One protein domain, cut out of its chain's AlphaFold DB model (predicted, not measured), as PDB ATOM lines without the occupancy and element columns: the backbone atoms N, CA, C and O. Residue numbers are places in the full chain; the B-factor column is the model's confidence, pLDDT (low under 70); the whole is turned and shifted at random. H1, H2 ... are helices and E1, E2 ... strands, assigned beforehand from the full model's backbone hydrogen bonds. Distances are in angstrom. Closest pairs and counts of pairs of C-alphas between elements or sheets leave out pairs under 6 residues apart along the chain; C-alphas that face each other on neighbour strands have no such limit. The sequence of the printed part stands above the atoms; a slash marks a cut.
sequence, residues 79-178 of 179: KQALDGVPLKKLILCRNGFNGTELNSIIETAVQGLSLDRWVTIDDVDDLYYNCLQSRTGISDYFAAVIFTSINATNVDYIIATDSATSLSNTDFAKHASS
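What this domain is: This is residues 79 to 178 of the 179 residues of an uncharacterized protein of Botrytis paeoniae (UniProt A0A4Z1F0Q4). A strongly twisted sheet of four strands, E2, E1, E3 and E4 in that order, runs through the domain; H3 covers part of one face over E1, while H2 stands beside the strands. H1 only grazes the sheet, and after H4 the tail reaches away, with residues 171 to 176 sticking out. The printed part has 100 residues, with four named helices and four named strands in the order H1, E1, H2, E2, H3, E3, E4, H4; the sheet is mixed and the class is mixed, helices and strands. The whole is compact, with a radius of gyration of the C-alphas of 14.4 A and spans of 38 by 28 by 25 A.

How they stand to each other: H1, residues 79 to 83, only grazes the sheet with residues 81 to 82; its closest C-alphas to E3, residues 141 to 150, are those of Leu 82 and Phe 142, 7.5 A. E1, residues 89 to 93, is parallel to E3 at 19 degrees, with N 93 and O 145 at 2.8 A. H2, residues 100 to 109, is on the sheet at the sheet's level, with a height of 1.0 A over a local plane that only just stands, on 6 C-alphas; the C-alphas of Leu 92 and Ile 106 are the closest of E1 and H2, 7.6 A. E2, residues 118 to 121, is parallel to E1 at 26 degrees, with N 119 and O 90 at 2.9 A. E1, H2 and E2 form a strand-helix-strand unit, two parallel neighbour strands with a helix between them in the chain, and its crossover is right-handed. H3, residues 125 to 130, lies over E1 at a height of 9.5 A over the sheet and runs along the strands, at 14 degrees to E1 on the local plane; the closest C-alphas of E1 and H3 are those of Cys 93 and Leu 127, 7.9 A. E2, H3 and E3 form a split unit, with E1 between the two strands, also right-handed. E3 and E4, residues 155 to 161, form an antiparallel hairpin at 157 degrees, with N 146 and O 158 at 2.8 A. H4, residues 163 to 167, is not on the sheet. Each O i to N i+4 pair is within hydrogen-bond range in H1 and H2, against 1 of 2 in H3 and 0 of 1 in H4, where O i to N i+3 has 0 of 2.

Where its parts are: H1 begins at C-alpha 79, (-13.712, 19.905, -0.641). E1 spans 12.8 A, H2 14.3 A, E2 10.1 A and H3 9.1 A. E3 spans 24.2 A, from C-alpha 141 at (-5.088, 29.048, -8.028), and E4 18.8 A. H4 ends at C-alpha 167, (-7.083, 41.131, 2.563).

The domain as a whole: The C-alphas of Thr 100 and Ala 173 are the two farthest apart, 40.9 A. The printed part has no cut and no long link. Confidence is under 70 at residue 87, residues 135 to 137 and residues 163 to 178.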
ATOM      1  N   LYS A  79     -12.828  20.233   0.479       80.38
ATOM      2  CA  LYS A  79     -13.712  19.905  -0.641       80.38
ATOM      3  C   LYS A  79     -14.836  20.931  -0.805       80.38
ATOM      4  O   LYS A  79     -15.006  21.482  -1.884       80.38
ATOM      5  N   GLN A  80     -15.562  21.236   0.271       80.44
ATOM      6  CA  GLN A  80     -16.666  22.197   0.238       80.44
ATOM      7  C   GLN A  80     -16.189  23.623  -0.075       80.44
ATOM      8  O   GLN A  80     -16.897  24.385  -0.730       80.44
ATOM      9  N   ALA A  81     -14.997  23.993   0.398       77.56
ATOM     10  CA  ALA A  81     -14.381  25.273   0.085       77.56
ATOM     11  C   ALA A  81     -14.002  25.363  -1.399       77.56
ATOM     12  O   ALA A  81     -14.262  26.384  -2.029       77.56
ATOM     13  N   LEU A  82     -13.448  24.290  -1.969       78.06
ATOM     14  CA  LEU A  82     -13.007  24.275  -3.359       78.06
ATOM     15  C   LEU A  82     -14.176  24.166  -4.348       78.06
ATOM     16  O   LEU A  82     -14.178  24.863  -5.360       78.06
ATOM     17  N   ASP A  83     -15.203  23.376  -4.032       80.19
ATOM     18  CA  ASP A  83     -16.439  23.284  -4.823       80.19
ATOM     19  C   ASP A  83     -17.187  24.627  -4.871       80.19
ATOM     20  O   ASP A  83     -17.848  24.944  -5.859       80.19
ATOM     21  N   GLY A  84     -17.051  25.443  -3.820       74.06
ATOM     22  CA  GLY A  84     -17.634  26.781  -3.745       74.06
ATOM     23  C   GLY A  84     -16.951  27.827  -4.629       74.06
ATOM     24  O   GLY A  84     -17.503  28.915  -4.786       74.06
ATOM     25  N   VAL A  85     -15.780  27.529  -5.205       74.19
ATOM     26  CA  VAL A  85     -15.029  28.466  -6.049       74.19
ATOM     27  C   VAL A  85     -14.910  27.918  -7.476       74.19
ATOM     28  O   VAL A  85     -14.384  26.816  -7.673       74.19
ATOM     29  N   PRO A  86     -15.359  28.661  -8.504       70.44
ATOM     30  CA  PRO A  86     -15.263  28.199  -9.881       70.44
ATOM     31  C   PRO A  86     -13.798  28.162 -10.345       70.44
ATOM     32  O   PRO A  86     -13.069  29.141 -10.214       70.44
ATOM     33  N   LEU A  87     -13.388  27.019 -10.906       68.12
ATOM     34  CA  LEU A  87     -12.166  26.820 -11.706       68.12
ATOM     35  C   LEU A  87     -10.807  27.049 -11.016       68.12
ATOM     36  O   LEU A  87      -9.781  26.980 -11.689       68.12
ATOM     37  N   LYS A  88     -10.762  27.239  -9.692       80.69
ATOM     38  CA  LYS A  88      -9.488  27.364  -8.971       80.69
ATOM     39  C   LYS A  88      -8.893  26.015  -8.582       80.69
ATOM     40  O   LYS A  88      -9.599  25.141  -8.062       80.69
ATOM     41  N   LYS A  89      -7.580  25.880  -8.787       86.69
ATOM     42  CA  LYS A  89      -6.800  24.675  -8.461       86.69
ATOM     43  C   LYS A  89      -5.984  24.851  -7.182       86.69
ATOM     44  O   LYS A  89      -5.498  25.942  -6.901       86.69
ATOM     45  N   LEU A  90      -5.816  23.782  -6.416       87.94
ATOM     46  CA  LEU A  90      -4.921  23.727  -5.262       87.94
ATOM     47  C   LEU A  90      -3.526  23.275  -5.707       87.94
ATOM     48  O   LEU A  90      -3.410  22.263  -6.394       87.94
ATOM     49  N   ILE A  91      -2.468  23.974  -5.300       90.44
ATOM     50  CA  ILE A  91      -1.100  23.499  -5.528       90.44
ATOM     51  C   ILE A  91      -0.484  22.968  -4.245       90.44
ATOM     52  O   ILE A  91      -0.588  23.583  -3.187       90.44
ATOM     53  N   LEU A  92       0.203  21.838  -4.372       90.25
ATOM     54  CA  LEU A  92       0.989  21.205  -3.322       90.25
ATOM     55  C   LEU A  92       2.450  21.160  -3.782       90.25
ATOM     56  O   LEU A  92       2.797  20.404  -4.687       90.25
ATOM     57  N   CYS A  93       3.297  22.000  -3.194       91.12
ATOM     58  CA  CYS A  93       4.715  22.110  -3.523       91.12
ATOM     59  C   CYS A  93       5.554  21.272  -2.551       91.12
ATOM     60  O   CYS A  93       5.577  21.552  -1.351       91.12
ATOM     61  N   ARG A  94       6.244  20.250  -3.074       88.81
ATOM     62  CA  ARG A  94       7.071  19.315  -2.297       88.81
ATOM     63  C   ARG A  94       8.430  19.884  -1.911       88.81
ATOM     64  O   ARG A  94       9.063  19.296  -1.048       88.81
ATOM     65  N   ASN A  95       8.877  20.988  -2.513       87.38
ATOM     66  CA  ASN A  95      10.133  21.670  -2.180       87.38
ATOM     67  C   ASN A  95      11.343  20.708  -2.082       87.38
ATOM     68  O   ASN A  95      12.089  20.703  -1.103       87.38
ATOM     69  N   GLY A  96      11.483  19.811  -3.062       80.94
ATOM     70  CA  GLY A  96      12.556  18.809  -3.107       80.94
ATOM     71  C   GLY A  96      12.416  17.617  -2.146       80.94
ATOM     72  O   GLY A  96      13.261  16.719  -2.168       80.94
ATOM     73  N   PHE A  97      11.360  17.544  -1.330       82.62
ATOM     74  CA  PHE A  97      11.099  16.401  -0.456       82.62
ATOM     75  C   PHE A  97      10.423  15.254  -1.225       82.62
ATOM     76  O   PHE A  97       9.214  15.247  -1.441       82.62
ATOM     77  N   ASN A  98      11.201  14.233  -1.591       71.44
ATOM     78  CA  ASN A  98      10.695  12.987  -2.180       71.44
ATOM     79  C   ASN A  98      10.677  11.863  -1.133       71.44
ATOM     80  O   ASN A  98      11.509  10.958  -1.151       71.44
ATOM     81  N   GLY A  99       9.734  11.945  -0.193       75.25
ATOM     82  CA  GLY A  99       9.473  10.906   0.806       75.25
ATOM     83  C   GLY A  99       8.123  10.227   0.572       75.25
ATOM     84  O   GLY A  99       7.141  10.889   0.240       75.25
ATOM     85  N   THR A 100       8.046   8.913   0.793       79.19
ATOM     86  CA  THR A 100       6.772   8.165   0.762       79.19
ATOM     87  C   THR A 100       5.774   8.685   1.800       79.19
ATOM     88  O   THR A 100       4.571   8.651   1.562       79.19
ATOM     89  N   GLU A 101       6.277   9.219   2.914       81.00
ATOM     90  CA  GLU A 101       5.488   9.856   3.973       81.00
ATOM     91  C   GLU A 101       4.799  11.142   3.500       81.00
ATOM     92  O   GLU A 101       3.649  11.390   3.846       81.00
ATOM     93  N   LEU A 102       5.455  11.948   2.657       83.81
ATOM     94  CA  LEU A 102       4.828  13.155   2.118       83.81
ATOM     95  C   LEU A 102       3.717  12.803   1.131       83.81
ATOM     96  O   LEU A 102       2.651  13.412   1.143       83.81
ATOM     97  N   ASN A 103       3.971  11.804   0.286       86.19
ATOM     98  CA  ASN A 103       3.006  11.369  -0.714       86.19
ATOM     99  C   ASN A 103       1.732  10.832  -0.056       86.19
ATOM    100  O   ASN A 103       0.645  11.194  -0.492       86.19
ATOM    101  N   SER A 104       1.841  10.068   1.035       86.50
ATOM    102  CA  SER A 104       0.658   9.585   1.757       86.50
ATOM    103  C   SER A 104      -0.137  10.723   2.408       86.50
ATOM    104  O   SER A 104      -1.370  10.699   2.401       86.50
ATOM    105  N   ILE A 105       0.540  11.758   2.915       86.56
ATOM    106  CA  ILE A 105      -0.113  12.956   3.464       86.56
ATOM    107  C   ILE A 105      -0.827  13.734   2.360       86.56
ATOM    108  O   ILE A 105      -1.980  14.121   2.539       86.56
ATOM    109  N   ILE A 106      -0.178  13.925   1.210       87.38
ATOM    110  CA  ILE A 106      -0.773  14.582   0.043       87.38
ATOM    111  C   ILE A 106      -1.997  13.799  -0.445       87.38
ATOM    112  O   ILE A 106      -3.061  14.386  -0.627       87.38
ATOM    113  N   GLU A 107      -1.883  12.482  -0.602       88.19
ATOM    114  CA  GLU A 107      -2.986  11.619  -1.031       88.19
ATOM    115  C   GLU A 107      -4.170  11.678  -0.060       88.19
ATOM    116  O   GLU A 107      -5.321  11.754  -0.491       88.19
ATOM    117  N   THR A 108      -3.896  11.720   1.246       87.38
ATOM    118  CA  THR A 108      -4.930  11.845   2.282       87.38
ATOM    119  C   THR A 108      -5.569  13.235   2.275       87.38
ATOM    120  O   THR A 108      -6.789  13.356   2.365       87.38
ATOM    121  N   ALA A 109      -4.776  14.298   2.127       84.38
ATOM    122  CA  ALA A 109      -5.270  15.674   2.087       84.38
ATOM    123  C   ALA A 109      -6.141  15.941   0.852       84.38
ATOM    124  O   ALA A 109      -7.104  16.706   0.907       84.38
ATOM    125  N   VAL A 110      -5.809  15.292  -0.261       87.75
ATOM    126  CA  VAL A 110      -6.513  15.424  -1.535       87.75
ATOM    127  C   VAL A 110      -7.658  14.407  -1.669       87.75
ATOM    128  O   VAL A 110      -8.443  14.441  -2.621       87.75
ATOM    129  N   GLN A 111      -7.820  13.514  -0.692       86.69
ATOM    130  CA  GLN A 111      -8.837  12.476  -0.729       86.69
ATOM    131  C   GLN A 111     -10.244  13.082  -0.871       86.69
ATOM    132  O   GLN A 111     -10.734  13.819  -0.017       86.69
ATOM    133  N   GLY A 112     -10.917  12.754  -1.977       80.75
ATOM    134  CA  GLY A 112     -12.263  13.246  -2.284       80.75
ATOM    135  C   GLY A 112     -12.322  14.501  -3.161       80.75
ATOM    136  O   GLY A 112     -13.431  14.966  -3.441       80.75
ATOM    137  N   LEU A 113     -11.175  15.013  -3.622       83.88
ATOM    138  CA  LEU A 113     -11.065  16.058  -4.641       83.88
ATOM    139  C   LEU A 113     -10.892  15.454  -6.043       83.88
ATOM    140  O   LEU A 113     -10.265  14.410  -6.224       83.88
ATOM    141  N   SER A 114     -11.448  16.116  -7.059       83.56
ATOM    142  CA  SER A 114     -11.267  15.718  -8.460       83.56
ATOM    143  C   SER A 114      -9.837  15.998  -8.934       83.56
ATOM    144  O   SER A 114      -9.252  17.011  -8.565       83.56
ATOM    145  N   LEU A 115      -9.294  15.134  -9.798       81.50
ATOM    146  CA  LEU A 115      -7.915  15.237 -10.309       81.50
ATOM    147  C   LEU A 115      -7.607  16.552 -11.046       81.50
ATOM    148  O   LEU A 115      -6.454  16.952 -11.110       81.50
ATOM    149  N   ASP A 116      -8.614  17.242 -11.586       83.44
ATOM    150  CA  ASP A 116      -8.413  18.532 -12.265       83.44
ATOM    151  C   ASP A 116      -8.211  19.705 -11.286       83.44
ATOM    152  O   ASP A 116      -7.710  20.764 -11.675       83.44
ATOM    153  N   ARG A 117      -8.584  19.504 -10.013       84.69
ATOM    154  CA  ARG A 117      -8.685  20.551  -8.992       84.69
ATOM    155  C   ARG A 117      -7.424  20.705  -8.158       84.69
ATOM    156  O   ARG A 117      -7.379  21.592  -7.308       84.69
ATOM    157  N   TRP A 118      -6.404  19.885  -8.388       88.88
ATOM    158  CA  TRP A 118      -5.133  19.984  -7.685       88.88
ATOM    159  C   TRP A 118      -3.954  19.617  -8.583       88.88
ATOM    160  O   TRP A 118      -4.102  18.891  -9.562       88.88
ATOM    161  N   VAL A 119      -2.780  20.145  -8.249       89.69
ATOM    162  CA  VAL A 119      -1.516  19.862  -8.934       89.69
ATOM    163  C   VAL A 119      -0.406  19.775  -7.894       89.69
ATOM    164  O   VAL A 119      -0.360  20.574  -6.959       89.69
ATOM    165  N   THR A 120       0.509  18.824  -8.060       89.06
ATOM    166  CA  THR A 120       1.765  18.802  -7.301       89.06
ATOM    167  C   THR A 120       2.911  19.361  -8.114       89.06
ATOM    168  O   THR A 120       3.030  19.056  -9.299       89.06
ATOM    169  N   ILE A 121       3.766  20.120  -7.444       89.81
ATOM    170  CA  ILE A 121       4.971  20.722  -8.003       89.81
ATOM    171  C   ILE A 121       6.141  20.352  -7.088       89.81
ATOM    172  O   ILE A 121       5.959  20.251  -5.876       89.81
ATOM    173  N   ASP A 122       7.325  20.116  -7.645       88.31
ATOM    174  CA  ASP A 122       8.490  19.708  -6.853       88.31
ATOM    175  C   ASP A 122       9.339  20.900  -6.394       88.31
ATOM    176  O   ASP A 122       9.860  20.865  -5.279       88.31
ATOM    177  N   ASP A 123       9.429  21.960  -7.201       85.69
ATOM    178  CA  ASP A 123      10.181  23.176  -6.887       85.69
ATOM    179  C   ASP A 123       9.254  24.329  -6.454       85.69
ATOM    180  O   ASP A 123       8.099  24.444  -6.874       85.69
ATOM    181  N   VAL A 124       9.758  25.198  -5.585       84.19
ATOM    182  CA  VAL A 124       9.098  26.449  -5.204       84.19
ATOM    183  C   VAL A 124       9.195  27.455  -6.349       84.19
ATOM    184  O   VAL A 124       8.244  28.199  -6.578       84.19
ATOM    185  N   ASP A 125      10.288  27.448  -7.115       85.75
ATOM    186  CA  ASP A 125      10.475  28.359  -8.251       85.75
ATOM    187  C   ASP A 125       9.446  28.104  -9.363       85.75
ATOM    188  O   ASP A 125       8.976  29.028 -10.028       85.75
ATOM    189  N   ASP A 126       8.988  26.861  -9.496       85.81
ATOM    190  CA  ASP A 126       7.920  26.482 -10.416       85.81
ATOM    191  C   ASP A 126       6.568  27.112 -10.046       85.81
ATOM    192  O   ASP A 126       5.709  27.266 -10.918       85.81
ATOM    193  N   LEU A 127       6.357  27.536  -8.794       83.75
ATOM    194  CA  LEU A 127       5.163  28.306  -8.425       83.75
ATOM    195  C   LEU A 127       5.132  29.650  -9.143       83.75
ATOM    196  O   LEU A 127       4.051  30.117  -9.483       83.75
ATOM    197  N   TYR A 128       6.286  30.261  -9.410       82.31
ATOM    198  CA  TYR A 128       6.344  31.539 -10.116       82.31
ATOM    199  C   TYR A 128       5.858  31.412 -11.566       82.31
ATOM    200  O   TYR A 128       5.183  32.303 -12.079       82.31
ATOM    201  N   TYR A 129       6.167  30.288 -12.213       82.31
ATOM    202  CA  TYR A 129       5.778  30.031 -13.600       82.31
ATOM    203  C   TYR A 129       4.366  29.463 -13.728       82.31
ATOM    204  O   TYR A 129       3.665  29.788 -14.685       82.31
ATOM    205  N   ASN A 130       3.944  28.628 -12.776       80.50
ATOM    206  CA  ASN A 130       2.621  28.017 -12.800       80.50
ATOM    207  C   ASN A 130       1.554  28.972 -12.246       80.50
ATOM    208  O   ASN A 130       0.534  29.165 -12.897       80.50
ATOM    209  N   CYS A 131       1.797  29.642 -11.115       81.94
ATOM    210  CA  CYS A 131       0.868  30.593 -10.492       81.94
ATOM    211  C   CYS A 131       1.075  32.028 -10.980       81.94
ATOM    212  O   CYS A 131       1.383  32.925 -10.188       81.94
ATOM    213  N   LEU A 132       0.876  32.277 -12.273       81.12
ATOM    214  CA  LEU A 132       0.939  33.644 -12.783       81.12
ATOM    215  C   LEU A 132      -0.169  34.496 -12.152       81.12
ATOM    216  O   LEU A 132      -1.362  34.248 -12.332       81.12
ATOM    217  N   GLN A 133       0.237  35.526 -11.415       77.75
ATOM    218  CA  GLN A 133      -0.679  36.532 -10.899       77.75
ATOM    219  C   GLN A 133      -0.937  37.594 -11.968       77.75
ATOM    220  O   GLN A 133      -0.021  38.130 -12.598       77.75
ATOM    221  N   SER A 134      -2.207  37.935 -12.154       74.88
ATOM    222  CA  SER A 134      -2.610  39.104 -12.929       74.88
ATOM    223  C   SER A 134      -2.160  40.401 -12.246       74.88
ATOM    224  O   SER A 134      -1.803  40.430 -11.068       74.88
ATOM    225  N   ARG A 135      -2.223  41.527 -12.968       66.12
ATOM    226  CA  ARG A 135      -1.857  42.855 -12.429       66.12
ATOM    227  C   ARG A 135      -2.685  43.284 -11.215       66.12
ATOM    228  O   ARG A 135      -2.267  44.177 -10.489       66.12
ATOM    229  N   THR A 136      -3.848  42.673 -11.013       67.81
ATOM    230  CA  THR A 136      -4.716  42.894  -9.854       67.81
ATOM    231  C   THR A 136      -4.364  41.991  -8.672       67.81
ATOM    232  O   THR A 136      -5.055  42.055  -7.665       67.81
ATOM    233  N   GLY A 137      -3.319  41.158  -8.777       65.94
ATOM    234  CA  GLY A 137      -2.987  40.148  -7.774       65.94
ATOM    235  C   GLY A 137      -4.080  39.092  -7.680       65.94
ATOM    236  O   GLY A 137      -4.518  38.796  -6.581       65.94
ATOM    237  N   ILE A 138      -4.602  38.646  -8.832       72.75
ATOM    238  CA  ILE A 138      -5.542  37.520  -8.935       72.75
ATOM    239  C   ILE A 138      -4.864  36.397  -9.725       72.75
ATOM    240  O   ILE A 138      -4.363  36.656 -10.821       72.75
ATOM    241  N   SER A 139      -4.880  35.180  -9.197       78.50
ATOM    242  CA  SER A 139      -4.372  33.947  -9.797       78.50
ATOM    243  C   SER A 139      -5.490  32.919  -9.995       78.50
ATOM    244  O   SER A 139      -6.492  32.907  -9.272       78.50
ATOM    245  N   ASP A 140      -5.283  32.008 -10.949       80.44
ATOM    246  CA  ASP A 140      -6.184  30.877 -11.227       80.44
ATOM    247  C   ASP A 140      -6.070  29.749 -10.179       80.44
ATOM    248  O   ASP A 140      -6.652  28.669 -10.311       80.44
ATOM    249  N   TYR A 141      -5.325  29.996  -9.101       83.81
ATOM    250  CA  TYR A 141      -5.088  29.048  -8.028       83.81
ATOM    251  C   TYR A 141      -5.812  29.470  -6.761       83.81
ATOM    252  O   TYR A 141      -5.944  30.646  -6.426       83.81
ATOM    253  N   PHE A 142      -6.328  28.470  -6.062       81.94
ATOM    254  CA  PHE A 142      -7.040  28.651  -4.810       81.94
ATOM    255  C   PHE A 142      -6.053  28.994  -3.692       81.94
ATOM    256  O   PHE A 142      -6.208  29.997  -3.000       81.94
ATOM    257  N   ALA A 143      -5.027  28.159  -3.551       85.88
ATOM    258  CA  ALA A 143      -3.921  28.329  -2.626       85.88
ATOM    259  C   ALA A 143      -2.745  27.455  -3.080       85.88
ATOM    260  O   ALA A 143      -2.936  26.471  -3.803       85.88
ATOM    261  N   ALA A 144      -1.548  27.792  -2.615       88.75
ATOM    262  CA  ALA A 144      -0.374  26.940  -2.705       88.75
ATOM    263  C   ALA A 144       0.068  26.537  -1.295       88.75
ATOM    264  O   ALA A 144       0.251  27.389  -0.428       88.75
ATOM    265  N   VAL A 145       0.232  25.240  -1.064       89.88
ATOM    266  CA  VAL A 145       0.781  24.681   0.173       89.88
ATOM    267  C   VAL A 145       2.220  24.281  -0.106       89.88
ATOM    268  O   VAL A 145       2.466  23.438  -0.962       89.88
ATOM    269  N   ILE A 146       3.164  24.904   0.589       91.06
ATOM    270  CA  ILE A 146       4.600  24.694   0.407       91.06
ATOM    271  C   ILE A 146       5.124  23.952   1.623       91.06
ATOM    272  O   ILE A 146       5.098  24.490   2.729       91.06
ATOM    273  N   PHE A 147       5.593  22.725   1.430       90.19
ATOM    274  CA  PHE A 147       6.174  21.938   2.512       90.19
ATOM    275  C   PHE A 147       7.604  22.409   2.796       90.19
ATOM    276  O   PHE A 147       8.435  22.507   1.895       90.19
ATOM    277  N   THR A 148       7.898  22.734   4.054       89.25
ATOM    278  CA  THR A 148       9.205  23.278   4.460       89.25
ATOM    279  C   THR A 148      10.032  22.286   5.256       89.25
ATOM    280  O   THR A 148      11.255  22.292   5.147       89.25
ATOM    281  N   SER A 149       9.389  21.452   6.072       85.75
ATOM    282  CA  SER A 149      10.068  20.440   6.875       85.75
ATOM    283  C   SER A 149       9.143  19.248   7.107       85.75
ATOM    284  O   SER A 149       7.924  19.400   7.216       85.75
ATOM    285  N   ILE A 150       9.725  18.052   7.148       83.25
ATOM    286  CA  ILE A 150       9.005  16.808   7.414       83.25
ATOM    287  C   ILE A 150       9.798  16.038   8.457       83.25
ATOM    288  O   ILE A 150      10.990  15.780   8.293       83.25
ATOM    289  N   ASN A 151       9.119  15.681   9.535       83.25
ATOM    290  CA  ASN A 151       9.601  14.800  10.582       83.25
ATOM    291  C   ASN A 151       8.586  13.657  10.753       83.25
ATOM    292  O   ASN A 151       7.435  13.788  10.343       83.25
ATOM    293  N   ALA A 152       8.972  12.570  11.419       74.69
ATOM    294  CA  ALA A 152       8.161  11.358  11.570       74.69
ATOM    295  C   ALA A 152       6.763  11.599  12.181       74.69
ATOM    296  O   ALA A 152       5.872  10.764  12.054       74.69
ATOM    297  N   THR A 153       6.565  12.724  12.875       79.88
ATOM    298  CA  THR A 153       5.298  13.084  13.529       79.88
ATOM    299  C   THR A 153       4.777  14.475  13.183       79.88
ATOM    300  O   THR A 153       3.642  14.782  13.534       79.88
ATOM    301  N   ASN A 154       5.572  15.324  12.526       84.00
ATOM    302  CA  ASN A 154       5.227  16.726  12.293       84.00
ATOM    303  C   ASN A 154       5.574  17.131  10.864       84.00
ATOM    304  O   ASN A 154       6.626  16.758  10.349       84.00
ATOM    305  N   VAL A 155       4.702  17.932  10.256       85.50
ATOM    306  CA  VAL A 155       4.925  18.524   8.937       85.50
ATOM    307  C   VAL A 155       4.767  20.025   9.051       85.50
ATOM    308  O   VAL A 155       3.692  20.511   9.406       85.50
ATOM    309  N   ASP A 156       5.831  20.741   8.709       89.25
ATOM    310  CA  ASP A 156       5.803  22.190   8.605       89.25
ATOM    311  C   ASP A 156       5.479  22.578   7.169       89.25
ATOM    312  O   ASP A 156       6.084  22.086   6.207       89.25
ATOM    313  N   TYR A 157       4.516  23.480   7.026       89.38
ATOM    314  CA  TYR A 157       4.066  23.965   5.735       89.38
ATOM    315  C   TYR A 157       3.691  25.443   5.799       89.38
ATOM    316  O   TYR A 157       3.299  25.976   6.838       89.38
ATOM    317  N   ILE A 158       3.777  26.097   4.648       87.81
ATOM    318  CA  ILE A 158       3.343  27.473   4.438       87.81
ATOM    319  C   ILE A 158       2.157  27.443   3.481       87.81
ATOM    320  O   ILE A 158       2.235  26.837   2.415       87.81
ATOM    321  N   ILE A 159       1.063  28.113   3.846       86.25
ATOM    322  CA  ILE A 159      -0.070  28.325   2.942       86.25
ATOM    323  C   ILE A 159       0.064  29.720   2.338       86.25
ATOM    324  O   ILE A 159      -0.062  30.725   3.034       86.25
ATOM    325  N   ALA A 160       0.295  29.772   1.034       84.25
ATOM    326  CA  ALA A 160       0.249  30.993   0.253       84.25
ATOM    327  C   ALA A 160      -1.132  31.127  -0.397       84.25
ATOM    328  O   ALA A 160      -1.551  30.292  -1.201       84.25
ATOM    329  N   THR A 161      -1.842  32.192  -0.040       81.00
ATOM    330  CA  THR A 161      -3.114  32.577  -0.656       81.00
ATOM    331  C   THR A 161      -2.943  33.857  -1.448       81.00
ATOM    332  O   THR A 161      -2.027  34.645  -1.215       81.00
ATOM    333  N   ASP A 162      -3.883  34.101  -2.344       73.06
ATOM    334  CA  ASP A 162      -3.830  35.258  -3.206       73.06
ATOM    335  C   ASP A 162      -4.168  36.575  -2.487       73.06
ATOM    336  O   ASP A 162      -5.129  36.650  -1.713       73.06
ATOM    337  N   SER A 163      -3.382  37.618  -2.763       61.78
ATOM    338  CA  SER A 163      -3.388  38.880  -2.007       61.78
ATOM    339  C   SER A 163      -4.644  39.720  -2.244       61.78
ATOM    340  O   SER A 163      -5.060  40.455  -1.349       61.78
ATOM    341  N   ALA A 164      -5.276  39.613  -3.420       59.19
ATOM    342  CA  ALA A 164      -6.518  40.337  -3.704       59.19
ATOM    343  C   ALA A 164      -7.717  39.787  -2.918       59.19
ATOM    344  O   ALA A 164      -8.573  40.552  -2.477       59.19
ATOM    345  N   THR A 165      -7.770  38.470  -2.712       56.47
ATOM    346  CA  THR A 165      -8.877  37.802  -2.009       56.47
ATOM    347  C   THR A 165      -8.686  37.713  -0.498       56.47
ATOM    348  O   THR A 165      -9.682  37.682   0.218       56.47
ATOM    349  N   SER A 166      -7.450  37.682   0.015       54.94
ATOM    350  CA  SER A 166      -7.207  37.440   1.447       54.94
ATOM    351  C   SER A 166      -7.294  38.681   2.343       54.94
ATOM    352  O   SER A 166      -7.418  38.533   3.554       54.94
ATOM    353  N   LEU A 167      -7.227  39.893   1.778       47.81
ATOM    354  CA  LEU A 167      -7.083  41.131   2.563       47.81
ATOM    355  C   LEU A 167      -8.106  42.229   2.246       47.81
ATOM    356  O   LEU A 167      -8.187  43.199   2.994       47.81
ATOM    357  N   SER A 168      -8.873  42.117   1.157       45.91
ATOM    358  CA  SER A 168      -9.738  43.215   0.697       45.91
ATOM    359  C   SER A 168     -11.220  43.061   1.045       45.91
ATOM    360  O   SER A 168     -11.939  44.051   0.939       45.91
ATOM    361  N   ASN A 169     -11.707  41.857   1.367       46.72
ATOM    362  CA  ASN A 169     -13.155  41.609   1.463       46.72
ATOM    363  C   ASN A 169     -13.514  40.416   2.368       46.72
ATOM    364  O   ASN A 169     -14.451  39.664   2.090       46.72
ATOM    365  N   THR A 170     -12.705  40.173   3.399       49.84
ATOM    366  CA  THR A 170     -13.025  39.184   4.430       49.84
ATOM    367  C   THR A 170     -13.628  39.919   5.613       49.84
ATOM    368  O   THR A 170     -12.892  40.467   6.435       49.84
ATOM    369  N   ASP A 171     -14.955  39.900   5.713       50.50
ATOM    370  CA  ASP A 171     -15.636  40.354   6.921       50.50
ATOM    371  C   ASP A 171     -15.341  39.334   8.021       50.50
ATOM    372  O   ASP A 171     -16.001  38.293   8.140       50.50
ATOM    373  N   PHE A 172     -14.298  39.608   8.805       52.66
ATOM    374  CA  PHE A 172     -13.877  38.758   9.914       52.66
ATOM    375  C   PHE A 172     -15.000  38.575  10.945       52.66
ATOM    376  O   PHE A 172     -15.036  37.542  11.610       52.66
ATOM    377  N   ALA A 173     -15.947  39.519  11.037       51.41
ATOM    378  CA  ALA A 173     -17.099  39.414  11.926       51.41
ATOM    379  C   ALA A 173     -18.191  38.483  11.369       51.41
ATOM    380  O   ALA A 173     -18.959  37.901  12.130       51.41
ATOM    381  N   LYS A 174     -18.276  38.290  10.050       54.75
ATOM    382  CA  LYS A 174     -19.264  37.375   9.446       54.75
ATOM    383  C   LYS A 174     -18.681  36.037   9.015       54.75
ATOM    384  O   LYS A 174     -19.446  35.189   8.560       54.75
ATOM    385  N   HIS A 175     -17.360  35.852   9.116       51.91
ATOM    386  CA  HIS A 175     -16.631  34.730   8.507       51.91
ATOM    387  C   HIS A 175     -16.991  34.516   7.023       51.91
ATOM    388  O   HIS A 175     -16.848  33.426   6.469       51.91
ATOM    389  N   ALA A 176     -17.454  35.575   6.356       48.28
ATOM    390  CA  ALA A 176     -17.858  35.528   4.968       48.28
ATOM    391  C   ALA A 176     -16.629  35.818   4.104       48.28
ATOM    392  O   ALA A 176     -16.146  36.946   4.054       48.28
ATOM    393  N   SER A 177     -16.114  34.800   3.413       43.44
ATOM    394  CA  SER A 177     -15.253  35.035   2.257       43.44
ATOM    395  C   SER A 177     -16.165  35.374   1.079       43.44
ATOM    396  O   SER A 177     -16.924  34.502   0.642       43.44
ATOM    397  N   SER A 178     -16.125  36.610   0.579       42.53
ATOM    398  CA  SER A 178     -16.740  36.901  -0.720       42.53
ATOM    399  C   SER A 178     -16.059  36.030  -1.770       42.53
ATOM    400  O   SER A 178     -14.851  36.134  -1.977       42.53
TER     401      SER A 178